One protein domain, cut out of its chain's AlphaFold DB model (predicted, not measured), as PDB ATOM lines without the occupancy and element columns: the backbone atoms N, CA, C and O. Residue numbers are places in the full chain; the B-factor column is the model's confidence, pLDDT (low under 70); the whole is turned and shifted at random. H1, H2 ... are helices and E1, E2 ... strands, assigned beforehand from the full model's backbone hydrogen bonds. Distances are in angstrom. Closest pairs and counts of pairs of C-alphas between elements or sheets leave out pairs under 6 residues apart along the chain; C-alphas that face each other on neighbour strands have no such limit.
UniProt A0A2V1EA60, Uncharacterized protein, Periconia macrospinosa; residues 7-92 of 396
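What this domain is: This is residues 7 to 92 of the 396 residues of an uncharacterized protein of Periconia macrospinosa (UniProt A0A2V1EA60). A small twisted sheet of four short strands, E1 to E4, has the helix H1 on one face, and from this body residues 80 to 92 of the helix H3 stick out as an arm. A long stretch without named elements leads from E4 to the short helix H2, just before H3. The 86 printed residues run E1, H1, E2, E3, E4, H2, H3; the sheet's order is E1, E2, E3, E4, antiparallel, and the class is mixed, with under half of the residues in named elements. The whole is only just compact, close to loose, with a radius of gyration of the C-alphas of 14.2 A, and flat, spanning 45 by 39 by 18 A.

Where its parts are: Find C-alpha 7 at (215.425, 147.442, 130.846), where E1, residues 7 to 9, begins. H1 is residues 18 to 25, 10.3 A long; E2 is 31 to 33, E3 38 to 41, E4 52 to 54 and H2 73 to 76. H3, residues 78 to 92, runs 21.0 A to C-alpha 92 at (242.038, 160.534, 113.060).

How they stand to each other: Look first at E1 and E2, where N 8 and O 32 are 2.8 A apart. E2, E3 and E4 form a meander, each strand the antiparallel neighbour of the one before, in two hairpins: N 39 and O 31 are 2.9 A apart, N 53 and O 40 2.9 A. H1 is on the sheet at a height of 6.5 A; its closest C-alphas to E2 are Gly 21 and Ile 31, 6.0 A. H1 and H3 are close but not clearly touching, C-alphas Lys 20 and Leu 79 being closest at 7.6 A, about perpendicular at 85 degrees. H2 and H3 meet only through their link. In H1 and H3 every O i to N i+4 pair is within hydrogen-bond range; H2 is too short for one.

The domain as a whole: The C-alphas farthest apart are those of Asn 58 and Gly 92, 45.5 A. The printed part has no cut, and the link from E4 to H2 is long. Look for pLDDT under 70 at residues 45 to 48 and 57 to 58.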
ATOM      1  N   VAL A   7     215.063 148.851 130.686       96.69
ATOM      2  CA  VAL A   7     215.425 147.442 130.846       96.69
ATOM      3  C   VAL A   7     216.509 147.260 131.901       96.69
ATOM      4  O   VAL A   7     217.327 148.151 132.128       96.69
ATOM      5  N   PHE A   8     216.567 146.071 132.490       97.44
ATOM      6  CA  PHE A   8     217.682 145.626 133.323       97.44
ATOM      7  C   PHE A   8     218.675 144.794 132.509       97.44
ATOM      8  O   PHE A   8     218.302 144.127 131.540       97.44
ATOM      9  N   ILE A   9     219.947 144.803 132.906       97.06
ATOM     10  CA  ILE A   9     221.022 144.065 132.228       97.06
ATOM     11  C   ILE A   9     221.727 143.172 133.247       97.06
ATOM     12  O   ILE A   9     222.115 143.624 134.320       97.06
ATOM     13  N   SER A  10     221.939 141.896 132.916       96.94
ATOM     14  CA  SER A  10     222.586 140.940 133.825       96.94
ATOM     15  C   SER A  10     223.968 141.426 134.279       96.94
ATOM     16  O   SER A  10     224.859 141.636 133.442       96.94
ATOM     17  N   GLY A  11     224.171 141.516 135.593       96.00
ATOM     18  CA  GLY A  11     225.434 141.938 136.203       96.00
ATOM     19  C   GLY A  11     225.658 143.451 136.239       96.00
ATOM     20  O   GLY A  11     226.760 143.857 136.593       96.00
ATOM     21  N   LEU A  12     224.659 144.254 135.857       97.06
ATOM     22  CA  LEU A  12     224.675 145.709 135.994       97.06
ATOM     23  C   LEU A  12     223.529 146.179 136.891       97.06
ATOM     24  O   LEU A  12     222.438 145.597 136.880       97.06
ATOM     25  N   LYS A  13     223.795 147.231 137.663       97.12
ATOM     26  CA  LYS A  13     222.840 147.871 138.567       97.12
ATOM     27  C   LYS A  13     222.077 149.001 137.867       97.12
ATOM     28  O   LYS A  13     222.667 149.786 137.128       97.12
ATOM     29  N   GLY A  14     220.787 149.125 138.187       95.81
ATOM     30  CA  GLY A  14     219.915 150.206 137.713       95.81
ATOM     31  C   GLY A  14     219.158 149.885 136.422       95.81
ATOM     32  O   GLY A  14     219.333 148.825 135.821       95.81
ATOM     33  N   THR A  15     218.270 150.796 136.015       96.75
ATOM     34  CA  THR A  15     217.558 150.706 134.736       96.75
ATOM     35  C   THR A  15     218.366 151.362 133.620       96.75
ATOM     36  O   THR A  15     219.065 152.357 133.809       96.75
ATOM     37  N   HIS A  16     218.278 150.791 132.423       95.69
ATOM     38  CA  HIS A  16     218.987 151.260 131.239       95.69
ATOM     39  C   HIS A  16     218.023 151.445 130.074       95.69
ATOM     40  O   HIS A  16     216.990 150.785 129.987       95.69
ATOM     41  N   SER A  17     218.383 152.303 129.120       94.94
ATOM     42  CA  SER A  17     217.629 152.402 127.874       94.94
ATOM     43  C   SER A  17     217.720 151.106 127.068       94.94
ATOM     44  O   SER A  17     218.750 150.421 127.062       94.94
ATOM     45  N   ILE A  18     216.664 150.789 126.317       94.19
ATOM     46  CA  ILE A  18     216.640 149.592 125.471       94.19
ATOM     47  C   ILE A  18     217.812 149.520 124.484       94.19
ATOM     48  O   ILE A  18     218.378 148.453 124.274       94.19
ATOM     49  N   GLU A  19     218.230 150.650 123.916       91.88
ATOM     50  CA  GLU A  19     219.364 150.714 122.988       91.88
ATOM     51  C   GLU A  19     220.658 150.217 123.641       91.88
ATOM     52  O   GLU A  19     221.415 149.441 123.049       91.88
ATOM     53  N   LYS A  20     220.879 150.616 124.899       93.62
ATOM     54  CA  LYS A  20     222.006 150.161 125.710       93.62
ATOM     55  C   LYS A  20     221.867 148.675 126.031       93.62
ATOM     56  O   LYS A  20     222.822 147.928 125.818       93.62
ATOM     57  N   GLY A  21     220.678 148.225 126.436       94.88
ATOM     58  CA  GLY A  21     220.385 146.804 126.647       94.88
ATOM     59  C   GLY A  21     220.744 145.941 125.434       94.88
ATOM     60  O   GLY A  21     221.485 144.966 125.568       94.88
ATOM     61  N   ILE A  22     220.304 146.336 124.236       93.25
ATOM     62  CA  ILE A  22     220.587 145.626 122.976       93.25
ATOM     63  C   ILE A  22     222.097 145.521 122.725       93.25
ATOM     64  O   ILE A  22     222.592 144.450 122.367       93.25
ATOM     65  N   ALA A  23     222.846 146.602 122.946       92.38
ATOM     66  CA  ALA A  23     224.297 146.585 122.788       92.38
ATOM     67  C   ALA A  23     224.979 145.593 123.750       92.38
ATOM     68  O   ALA A  23     225.897 144.875 123.347       92.38
ATOM     69  N   TYR A  24     224.519 145.510 125.002       94.12
ATOM     70  CA  TYR A  24     225.025 144.536 125.976       94.12
ATOM     71  C   TYR A  24     224.599 143.096 125.658       94.12
ATOM     72  O   TYR A  24     225.386 142.171 125.871       94.12
ATOM     73  N   TYR A  25     223.420 142.892 125.071       94.38
ATOM     74  CA  TYR A  25     222.974 141.567 124.634       94.38
ATOM     75  C   TYR A  25     223.887 140.953 123.584       94.38
ATOM     76  O   TYR A  25     224.321 139.809 123.718       94.38
ATOM     77  N   TYR A  26     224.287 141.736 122.581       92.38
ATOM     78  CA  TYR A  26     225.254 141.274 121.582       92.38
ATOM     79  C   TYR A  26     226.669 141.060 122.142       92.38
ATOM     80  O   TYR A  26     227.504 140.450 121.477       92.38
ATOM     81  N   ARG A  27     226.932 141.499 123.378       91.88
ATOM     82  CA  ARG A  27     228.153 141.195 124.140       91.88
ATOM     83  C   ARG A  27     227.995 139.992 125.076       91.88
ATOM     84  O   ARG A  27     228.900 139.716 125.857       91.88
ATOM     85  N   GLY A  28     226.873 139.275 124.997       93.38
ATOM     86  CA  GLY A  28     226.618 138.060 125.770       93.38
ATOM     87  C   GLY A  28     225.997 138.293 127.148       93.38
ATOM     88  O   GLY A  28     226.044 137.393 127.980       93.38
ATOM     89  N   ARG A  29     225.432 139.478 127.415       95.25
ATOM     90  CA  ARG A  29     224.632 139.725 128.626       95.25
ATOM     91  C   ARG A  29     223.153 139.430 128.370       95.25
ATOM     92  O   ARG A  29     222.676 139.539 127.245       95.25
ATOM     93  N   TYR A  30     222.414 139.081 129.413       96.19
ATOM     94  CA  TYR A  30     220.959 138.960 129.340       96.19
ATOM     95  C   TYR A  30     220.309 140.318 129.602       96.19
ATOM     96  O   TYR A  30     220.827 141.116 130.386       96.19
ATOM     97  N   ILE A  31     219.182 140.577 128.938       96.31
ATOM     98  CA  ILE A  31     218.338 141.748 129.185       96.31
ATOM     99  C   ILE A  31     217.054 141.258 129.852       96.31
ATOM    100  O   ILE A  31     216.543 140.191 129.500       96.31
ATOM    101  N   TYR A  32     216.519 142.047 130.774       96.75
ATOM    102  CA  TYR A  32     215.243 141.794 131.425       96.75
ATOM    103  C   TYR A  32     214.350 143.024 131.320       96.75
ATOM    104  O   TYR A  32     214.832 144.156 131.331       96.75
ATOM    105  N   ASP A  33     213.048 142.799 131.224       96.06
ATOM    106  CA  ASP A  33     212.054 143.850 131.412       96.06
ATOM    107  C   ASP A  33     212.056 144.324 132.879       96.06
ATOM    108  O   ASP A  33     212.560 143.640 133.772       96.06
ATOM    109  N   THR A  34     211.433 145.467 133.138       95.62
ATOM    110  CA  THR A  34     211.143 146.023 134.468       95.62
ATOM    111  C   THR A  34     210.455 145.028 135.413       95.62
ATOM    112  O   THR A  34     210.659 145.080 136.622       95.62
ATOM    113  N   GLY A  35     209.707 144.057 134.877       94.81
ATOM    114  CA  GLY A  35     209.132 142.938 135.636       94.81
ATOM    115  C   GLY A  35     210.090 141.770 135.922       94.81
ATOM    116  O   GLY A  35     209.630 140.704 136.327       94.81
ATOM    117  N   GLY A  36     211.389 141.902 135.635       94.00
ATOM    118  CA  GLY A  36     212.407 140.863 135.848       94.00
ATOM    119  C   GLY A  36     212.353 139.691 134.859       94.00
ATOM    120  O   GLY A  36     213.073 138.704 135.022       94.00
ATOM    121  N   LYS A  37     211.510 139.771 133.823       94.94
ATOM    122  CA  LYS A  37     211.363 138.718 132.809       94.94
ATOM    123  C   LYS A  37     212.431 138.864 131.723       94.94
ATOM    124  O   LYS A  37     212.615 139.973 131.228       94.94
ATOM    125  N   PRO A  38     213.124 137.784 131.321       95.75
ATOM    126  CA  PRO A  38     214.147 137.865 130.289       95.75
ATOM    127  C   PRO A  38     213.539 138.182 128.918       95.75
ATOM    128  O   PRO A  38     212.558 137.571 128.488       95.75
ATOM    129  N   ILE A  39     214.175 139.103 128.204       95.56
ATOM    130  CA  ILE A  39     213.765 139.571 126.878       95.56
ATOM    131  C   ILE A  39     214.941 139.483 125.903       95.56
ATOM    132  O   ILE A  39     216.104 139.573 126.303       95.56
ATOM    133  N   ALA A  40     214.658 139.315 124.610       94.31
ATOM    134  CA  ALA A  40     215.670 139.441 123.562       94.31
ATOM    135  C   ALA A  40     215.271 140.462 122.506       94.31
ATOM    136  O   ALA A  40     214.088 140.579 122.163       94.31
ATOM    137  N   PRO A  41     216.263 141.137 121.901       92.44
ATOM    138  CA  PRO A  41     216.035 141.824 120.647       92.44
ATOM    139  C   PRO A  41     215.558 140.819 119.596       92.44
ATOM    140  O   PRO A  41     216.221 139.817 119.309       92.44
ATOM    141  N   ALA A  42     214.402 141.094 119.004       90.25
ATOM    142  CA  ALA A  42     213.962 140.394 117.818       90.25
ATOM    143  C   ALA A  42     214.866 140.810 116.646       90.25
ATOM    144  O   ALA A  42     215.122 142.006 116.467       90.25
ATOM    145  N   PRO A  43     215.351 139.859 115.831       78.94
ATOM    146  CA  PRO A  43     216.067 140.201 114.610       78.94
ATOM    147  C   PRO A  43     215.146 141.061 113.740       78.94
ATOM    148  O   PRO A  43     214.008 140.671 113.483       78.94
ATOM    149  N   PHE A  44     215.625 142.249 113.364       74.31
ATOM    150  CA  PHE A  44     214.869 143.303 112.686       74.31
ATOM    151  C   PHE A  44     213.920 142.756 111.612       74.31
ATOM    152  O   PHE A  44     214.346 142.374 110.523       74.31
ATOM    153  N   SER A  45     212.617 142.765 111.891       55.16
ATOM    154  CA  SER A  45     211.593 142.550 110.874       55.16
ATOM    155  C   SER A  45     211.250 143.900 110.241       55.16
ATOM    156  O   SER A  45     210.325 144.580 110.674       55.16
ATOM    157  N   THR A  46     212.054 144.316 109.263       57.81
ATOM    158  CA  THR A  46     211.671 145.242 108.174       57.81
ATOM    159  C   THR A  46     211.089 146.621 108.548       57.81
ATOM    160  O   THR A  46     210.469 147.274 107.714       57.81
ATOM    161  N   GLY A  47     211.318 147.118 109.765       66.31
ATOM    162  CA  GLY A  47     210.967 148.477 110.184       66.31
ATOM    163  C   GLY A  47     212.057 149.052 111.082       66.31
ATOM    164  O   GLY A  47     212.653 148.319 111.864       66.31
ATOM    165  N   ASN A  48     212.321 150.357 110.985       69.88
ATOM    166  CA  ASN A  48     213.410 151.078 111.674       69.88
ATOM    167  C   ASN A  48     213.330 151.089 113.220       69.88
ATOM    168  O   ASN A  48     213.945 151.934 113.863       69.88
ATOM    169  N   LYS A  49     212.550 150.204 113.843       74.00
ATOM    170  CA  LYS A  49     212.394 150.107 115.294       74.00
ATOM    171  C   LYS A  49     212.843 148.724 115.737       74.00
ATOM    172  O   LYS A  49     212.335 147.720 115.238       74.00
ATOM    173  N   ALA A  50     213.780 148.681 116.677       75.50
ATOM    174  CA  ALA A  50     214.135 147.440 117.342       75.50
ATOM    175  C   ALA A  50     212.887 146.901 118.055       75.50
ATOM    176  O   ALA A  50     212.340 147.557 118.940       75.50
ATOM    177  N   GLN A  51     212.403 145.737 117.632       82.56
ATOM    178  CA  GLN A  51     211.356 145.032 118.360       82.56
ATOM    179  C   GLN A  51     212.018 144.173 119.427       82.56
ATOM    180  O   GLN A  51     212.988 143.472 119.153       82.56
ATOM    181  N   VAL A  52     211.487 144.216 120.638       82.81
ATOM    182  CA  VAL A  52     211.866 143.316 121.724       82.81
ATOM    183  C   VAL A  52     210.806 142.228 121.788       82.81
ATOM    184  O   VAL A  52     209.616 142.521 121.674       82.81
ATOM    185  N   ARG A  53     211.222 140.970 121.915       84.25
ATOM    186  CA  ARG A  53     210.307 139.852 122.153       84.25
ATOM    187  C   ARG A  53     210.630 139.218 123.492       84.25
ATOM    188  O   ARG A  53     211.799 138.984 123.804       84.25
ATOM    189  N   ASP A  54     209.575 138.882 124.223       82.19
ATOM    190  CA  ASP A  54     209.673 138.043 125.407       82.19
ATOM    191  C   ASP A  54     210.323 136.720 125.032       82.19
ATOM    192  O   ASP A  54     209.854 135.979 124.155       82.19
ATOM    193  N   LEU A  55     211.427 136.421 125.704       76.00
ATOM    194  CA  LEU A  55     212.049 135.127 125.579       76.00
ATOM    195  C   LEU A  55     211.375 134.167 126.555       76.00
ATOM    196  O   LEU A  55     211.442 134.336 127.767       76.00
ATOM    197  N   ARG A  56     210.844 133.059 126.035       70.19
ATOM    198  CA  ARG A  56     210.485 131.884 126.852       70.19
ATOM    199  C   ARG A  56     211.707 131.069 127.298       70.19
ATOM    200  O   ARG A  56     211.592 129.876 127.567       70.19
ATOM    201  N   THR A  57     212.906 131.646 127.298       63.50
ATOM    202  CA  THR A  57     214.105 130.877 127.631       63.50
ATOM    203  C   THR A  57     214.292 130.794 129.135       63.50
ATOM    204  O   THR A  57     214.752 131.744 129.762       63.50
ATOM    205  N   ASN A  58     214.063 129.593 129.665       69.81
ATOM    206  CA  ASN A  58     214.364 129.160 131.036       69.81
ATOM    207  C   ASN A  58     215.866 129.194 131.399       69.81
ATOM    208  O   ASN A  58     216.254 128.700 132.449       69.81
ATOM    209  N   PHE A  59     216.730 129.705 130.517       82.75
ATOM    210  CA  PHE A  59     218.187 129.664 130.674       82.75
ATOM    211  C   PHE A  59     218.786 130.973 131.186       82.75
ATOM    212  O   PHE A  59     219.985 131.026 131.440       82.75
ATOM    213  N   SER A  60     217.984 132.033 131.300       90.19
ATOM    214  CA  SER A  60     218.450 133.281 131.892       90.19
ATOM    215  C   SER A  60     218.406 133.164 133.417       90.19
ATOM    216  O   SER A  60     217.346 132.806 133.941       90.19
ATOM    217  N   PRO A  61     219.498 133.459 134.145       92.69
ATOM    218  CA  PRO A  61     219.444 133.577 135.596       92.69
ATOM    219  C   PRO A  61     218.387 134.614 136.001       92.69
ATOM    220  O   PRO A  61     218.230 135.608 135.289       92.69
ATOM    221  N   PRO A  62     217.657 134.428 137.112       93.12
ATOM    222  CA  PRO A  62     216.729 135.444 137.592       93.12
ATOM    223  C   PRO A  62     217.497 136.724 137.934       93.12
ATOM    224  O   PRO A  62     218.516 136.675 138.621       93.12
ATOM    225  N   TYR A  63     217.016 137.869 137.454       95.69
ATOM    226  CA  TYR A  63     217.599 139.158 137.809       95.69
ATOM    227  C   TYR A  63     217.136 139.573 139.209       95.69
ATOM    228  O   TYR A  63     215.947 139.500 139.517       95.69
ATOM    229  N   ARG A  64     218.071 140.012 140.054       96.12
ATOM    230  CA  ARG A  64     217.803 140.539 141.396       96.12
ATOM    231  C   ARG A  64     218.368 141.950 141.478       96.12
ATOM    232  O   ARG A  64     219.580 142.105 141.488       96.12
ATOM    233  N   ALA A  65     217.501 142.960 141.510       94.56
ATOM    234  CA  ALA A  65     217.918 144.367 141.507       94.56
ATOM    235  C   ALA A  65     218.730 144.757 142.757       94.56
ATOM    236  O   ALA A  65     219.611 145.609 142.676       94.56
ATOM    237  N   ASP A  66     218.464 144.090 143.884       95.50
ATOM    238  CA  ASP A  66     219.113 144.345 145.175       95.50
ATOM    239  C   ASP A  66     220.401 143.534 145.385       95.50
ATOM    240  O   ASP A  66     220.956 143.516 146.482       95.50
ATOM    241  N   ASP A  67     220.873 142.820 144.362       96.31
ATOM    242  CA  ASP A  67     222.070 141.997 144.483       96.31
ATOM    243  C   ASP A  67     223.328 142.888 144.595       96.31
ATOM    244  O   ASP A  67     223.636 143.641 143.663       96.31
ATOM    245  N   PRO A  68     224.081 142.818 145.713       96.19
ATOM    246  CA  PRO A  68     225.266 143.648 145.926       96.19
ATOM    247  C   PRO A  68     226.424 143.294 144.984       96.19
ATOM    248  O   PRO A  68     227.391 144.049 144.904       96.19
ATOM    249  N   THR A  69     226.355 142.162 144.278       96.38
ATOM    250  CA  THR A  69     227.361 141.762 143.285       96.38
ATOM    251  C   THR A  69     227.181 142.455 141.931       96.38
ATOM    252  O   THR A  69     228.044 142.325 141.057       96.38
ATOM    253  N   LEU A  70     226.084 143.197 141.733       96.38
ATOM    254  CA  LEU A  70     225.864 143.982 140.521       96.38
ATOM    255  C   LEU A  70     226.842 145.157 140.460       96.38
ATOM    256  O   LEU A  70     226.880 145.998 141.355       96.38
ATOM    257  N   ALA A  71     227.592 145.241 139.361       96.38
ATOM    258  CA  ALA A  71     228.486 146.362 139.112       96.38
ATOM    259  C   ALA A  71     227.695 147.605 138.689       96.38
ATOM    260  O   ALA A  71     226.663 147.503 138.011       96.38
ATOM    261  N   GLU A  72     228.194 148.789 139.035       95.81
ATOM    262  CA  GLU A  72     227.650 150.018 138.477       95.81
ATOM    263  C   GLU A  72     228.035 150.149 137.001       95.81
ATOM    264  O   GLU A  72     229.071 149.669 136.527       95.81
ATOM    265  N   GLU A  73     227.169 150.801 136.232       91.75
ATOM    266  CA  GLU A  73     227.411 150.971 134.804       91.75
ATOM    267  C   GLU A  73     228.621 151.869 134.517       91.75
ATOM    268  O   GLU A  73     229.340 151.669 133.535       91.75
ATOM    269  N   THR A  74     228.847 152.839 135.399       90.44
ATOM    270  CA  THR A  74     229.998 153.743 135.430       90.44
ATOM    271  C   THR A  74     231.315 152.972 135.469       90.44
ATOM    272  O   THR A  74     232.247 153.326 134.744       90.44
ATOM    273  N   ASP A  75     231.375 151.860 136.199       89.38
ATOM    274  CA  ASP A  75     232.589 151.048 136.319       89.38
ATOM    275  C   ASP A  75     232.913 150.293 135.031       89.38
ATOM    276  O   ASP A  75     234.074 150.147 134.645       89.38
ATOM    277  N   THR A  76     231.886 149.812 134.326       83.88
ATOM    278  CA  THR A  76     232.107 149.064 133.083       83.88
ATOM    279  C   THR A  76     232.295 149.996 131.896       83.88
ATOM    280  O   THR A  76     233.091 149.676 131.011       83.88
ATOM    281  N   SER A  77     231.563 151.121 131.849       82.88
ATOM    282  CA  SER A  77     231.604 152.185 130.826       82.88
ATOM    283  C   SER A  77     231.734 151.683 129.377       82.88
ATOM    284  O   SER A  77     232.212 152.376 128.477       82.88
ATOM    285  N   ALA A  78     231.349 150.434 129.105       77.25
ATOM    286  CA  ALA A  78     231.884 149.709 127.957       77.25
ATOM    287  C   ALA A  78     231.277 150.216 126.644       77.25
ATOM    288  O   ALA A  78     231.800 149.969 125.552       77.25
ATOM    289  N   LEU A  79     230.117 150.863 126.735       78.06
ATOM    290  CA  LEU A  79     229.455 151.514 125.616       78.06
ATOM    291  C   LEU A  79     230.104 152.870 125.311       78.06
ATOM    292  O   LEU A  79     230.373 153.159 124.147       78.06
ATOM    293  N   ASP A  80     230.450 153.639 126.340       85.81
ATOM    294  CA  ASP A  80     231.103 154.942 126.193       85.81
ATOM    295  C   ASP A  80     232.527 154.796 125.661       85.81
ATOM    296  O   ASP A  80     232.914 155.504 124.730       85.81
ATOM    297  N   TRP A  81     233.268 153.787 126.130       83.44
ATOM    298  CA  TRP A  81     234.559 153.412 125.546       83.44
ATOM    299  C   TRP A  81     234.439 153.052 124.060       83.44
ATOM    300  O   TRP A  81     235.283 153.452 123.255       83.44
ATOM    301  N   SER A  82     233.373 152.344 123.671       80.88
ATOM    302  CA  SER A  82     233.121 151.992 122.269       80.88
ATOM    303  C   SER A  82     232.831 153.229 121.419       80.88
ATOM    304  O   SER A  82     233.441 153.393 120.362       80.88
ATOM    305  N   LYS A  83     231.960 154.125 121.902       87.19
ATOM    306  CA  LYS A  83     231.624 155.389 121.227       87.19
ATOM    307  C   LYS A  83     232.849 156.285 121.078       87.19
ATOM    308  O   LYS A  83     233.135 156.751 119.978       87.19
ATOM    309  N   LYS A  84     233.617 156.466 122.155       90.94
ATOM    310  CA  LYS A  84     234.834 157.289 122.161       90.94
ATOM    311  C   LYS A  84     235.882 156.744 121.191       90.94
ATOM    312  O   LYS A  84     236.509 157.513 120.465       90.94
ATOM    313  N   ARG A  85     236.049 155.417 121.127       88.75
ATOM    314  CA  ARG A  85     236.963 154.769 120.176       88.75
ATOM    315  C   ARG A  85     236.514 154.955 118.727       88.75
ATOM    316  O   ARG A  85     237.353 155.235 117.872       88.75
ATOM    317  N   GLU A  86     235.221 154.822 118.442       89.88
ATOM    318  CA  GLU A  86     234.682 155.042 117.096       89.88
ATOM    319  C   GLU A  86     234.796 156.511 116.670       89.88
ATOM    320  O   GLU A  86     235.249 156.798 115.562       89.88
ATOM    321  N   GLN A  87     234.481 157.447 117.565       93.00
ATOM    322  CA  GLN A  87     234.621 158.880 117.314       93.00
ATOM    323  C   GLN A  87     236.079 159.264 117.037       93.00
ATOM    324  O   GLN A  87     236.354 159.937 116.046       93.00
ATOM    325  N   LYS A  88     237.025 158.764 117.845       94.06
ATOM    326  CA  LYS A  88     238.462 158.979 117.615       94.06
ATOM    327  C   LYS A  88     238.910 158.429 116.257       94.06
ATOM    328  O   LYS A  88     239.708 159.065 115.579       94.06
ATOM    329  N   LYS A  89     238.378 157.279 115.829       92.81
ATOM    330  CA  LYS A  89     238.669 156.703 114.507       92.81
ATOM    331  C   LYS A  89     238.157 157.592 113.367       92.81
ATOM    332  O   LYS A  89     238.853 157.742 112.367       92.81
ATOM    333  N   ARG A  90     236.981 158.211 113.528       90.00
ATOM    334  CA  ARG A  90     236.423 159.156 112.544       90.00
ATOM    335  C   ARG A  90     237.248 160.443 112.452       90.00
ATOM    336  O   ARG A  90     237.465 160.925 111.352       90.00
ATOM    337  N   GLN A  91     237.746 160.953 113.580       92.31
ATOM    338  CA  GLN A  91     238.581 162.161 113.613       92.31
ATOM    339  C   GLN A  91     239.996 161.912 113.069       92.31
ATOM    340  O   GLN A  91     240.458 162.661 112.218       92.31
ATOM    341  N   GLY A  92     240.657 160.822 113.475       84.88
ATOM    342  CA  GLY A  92     242.038 160.534 113.060       84.88
ATOM    343  C   GLY A  92     242.205 160.202 111.575       84.88
ATOM    344  O   GLY A  92     243.289 160.368 111.033       84.88
TER     345      GLY A  92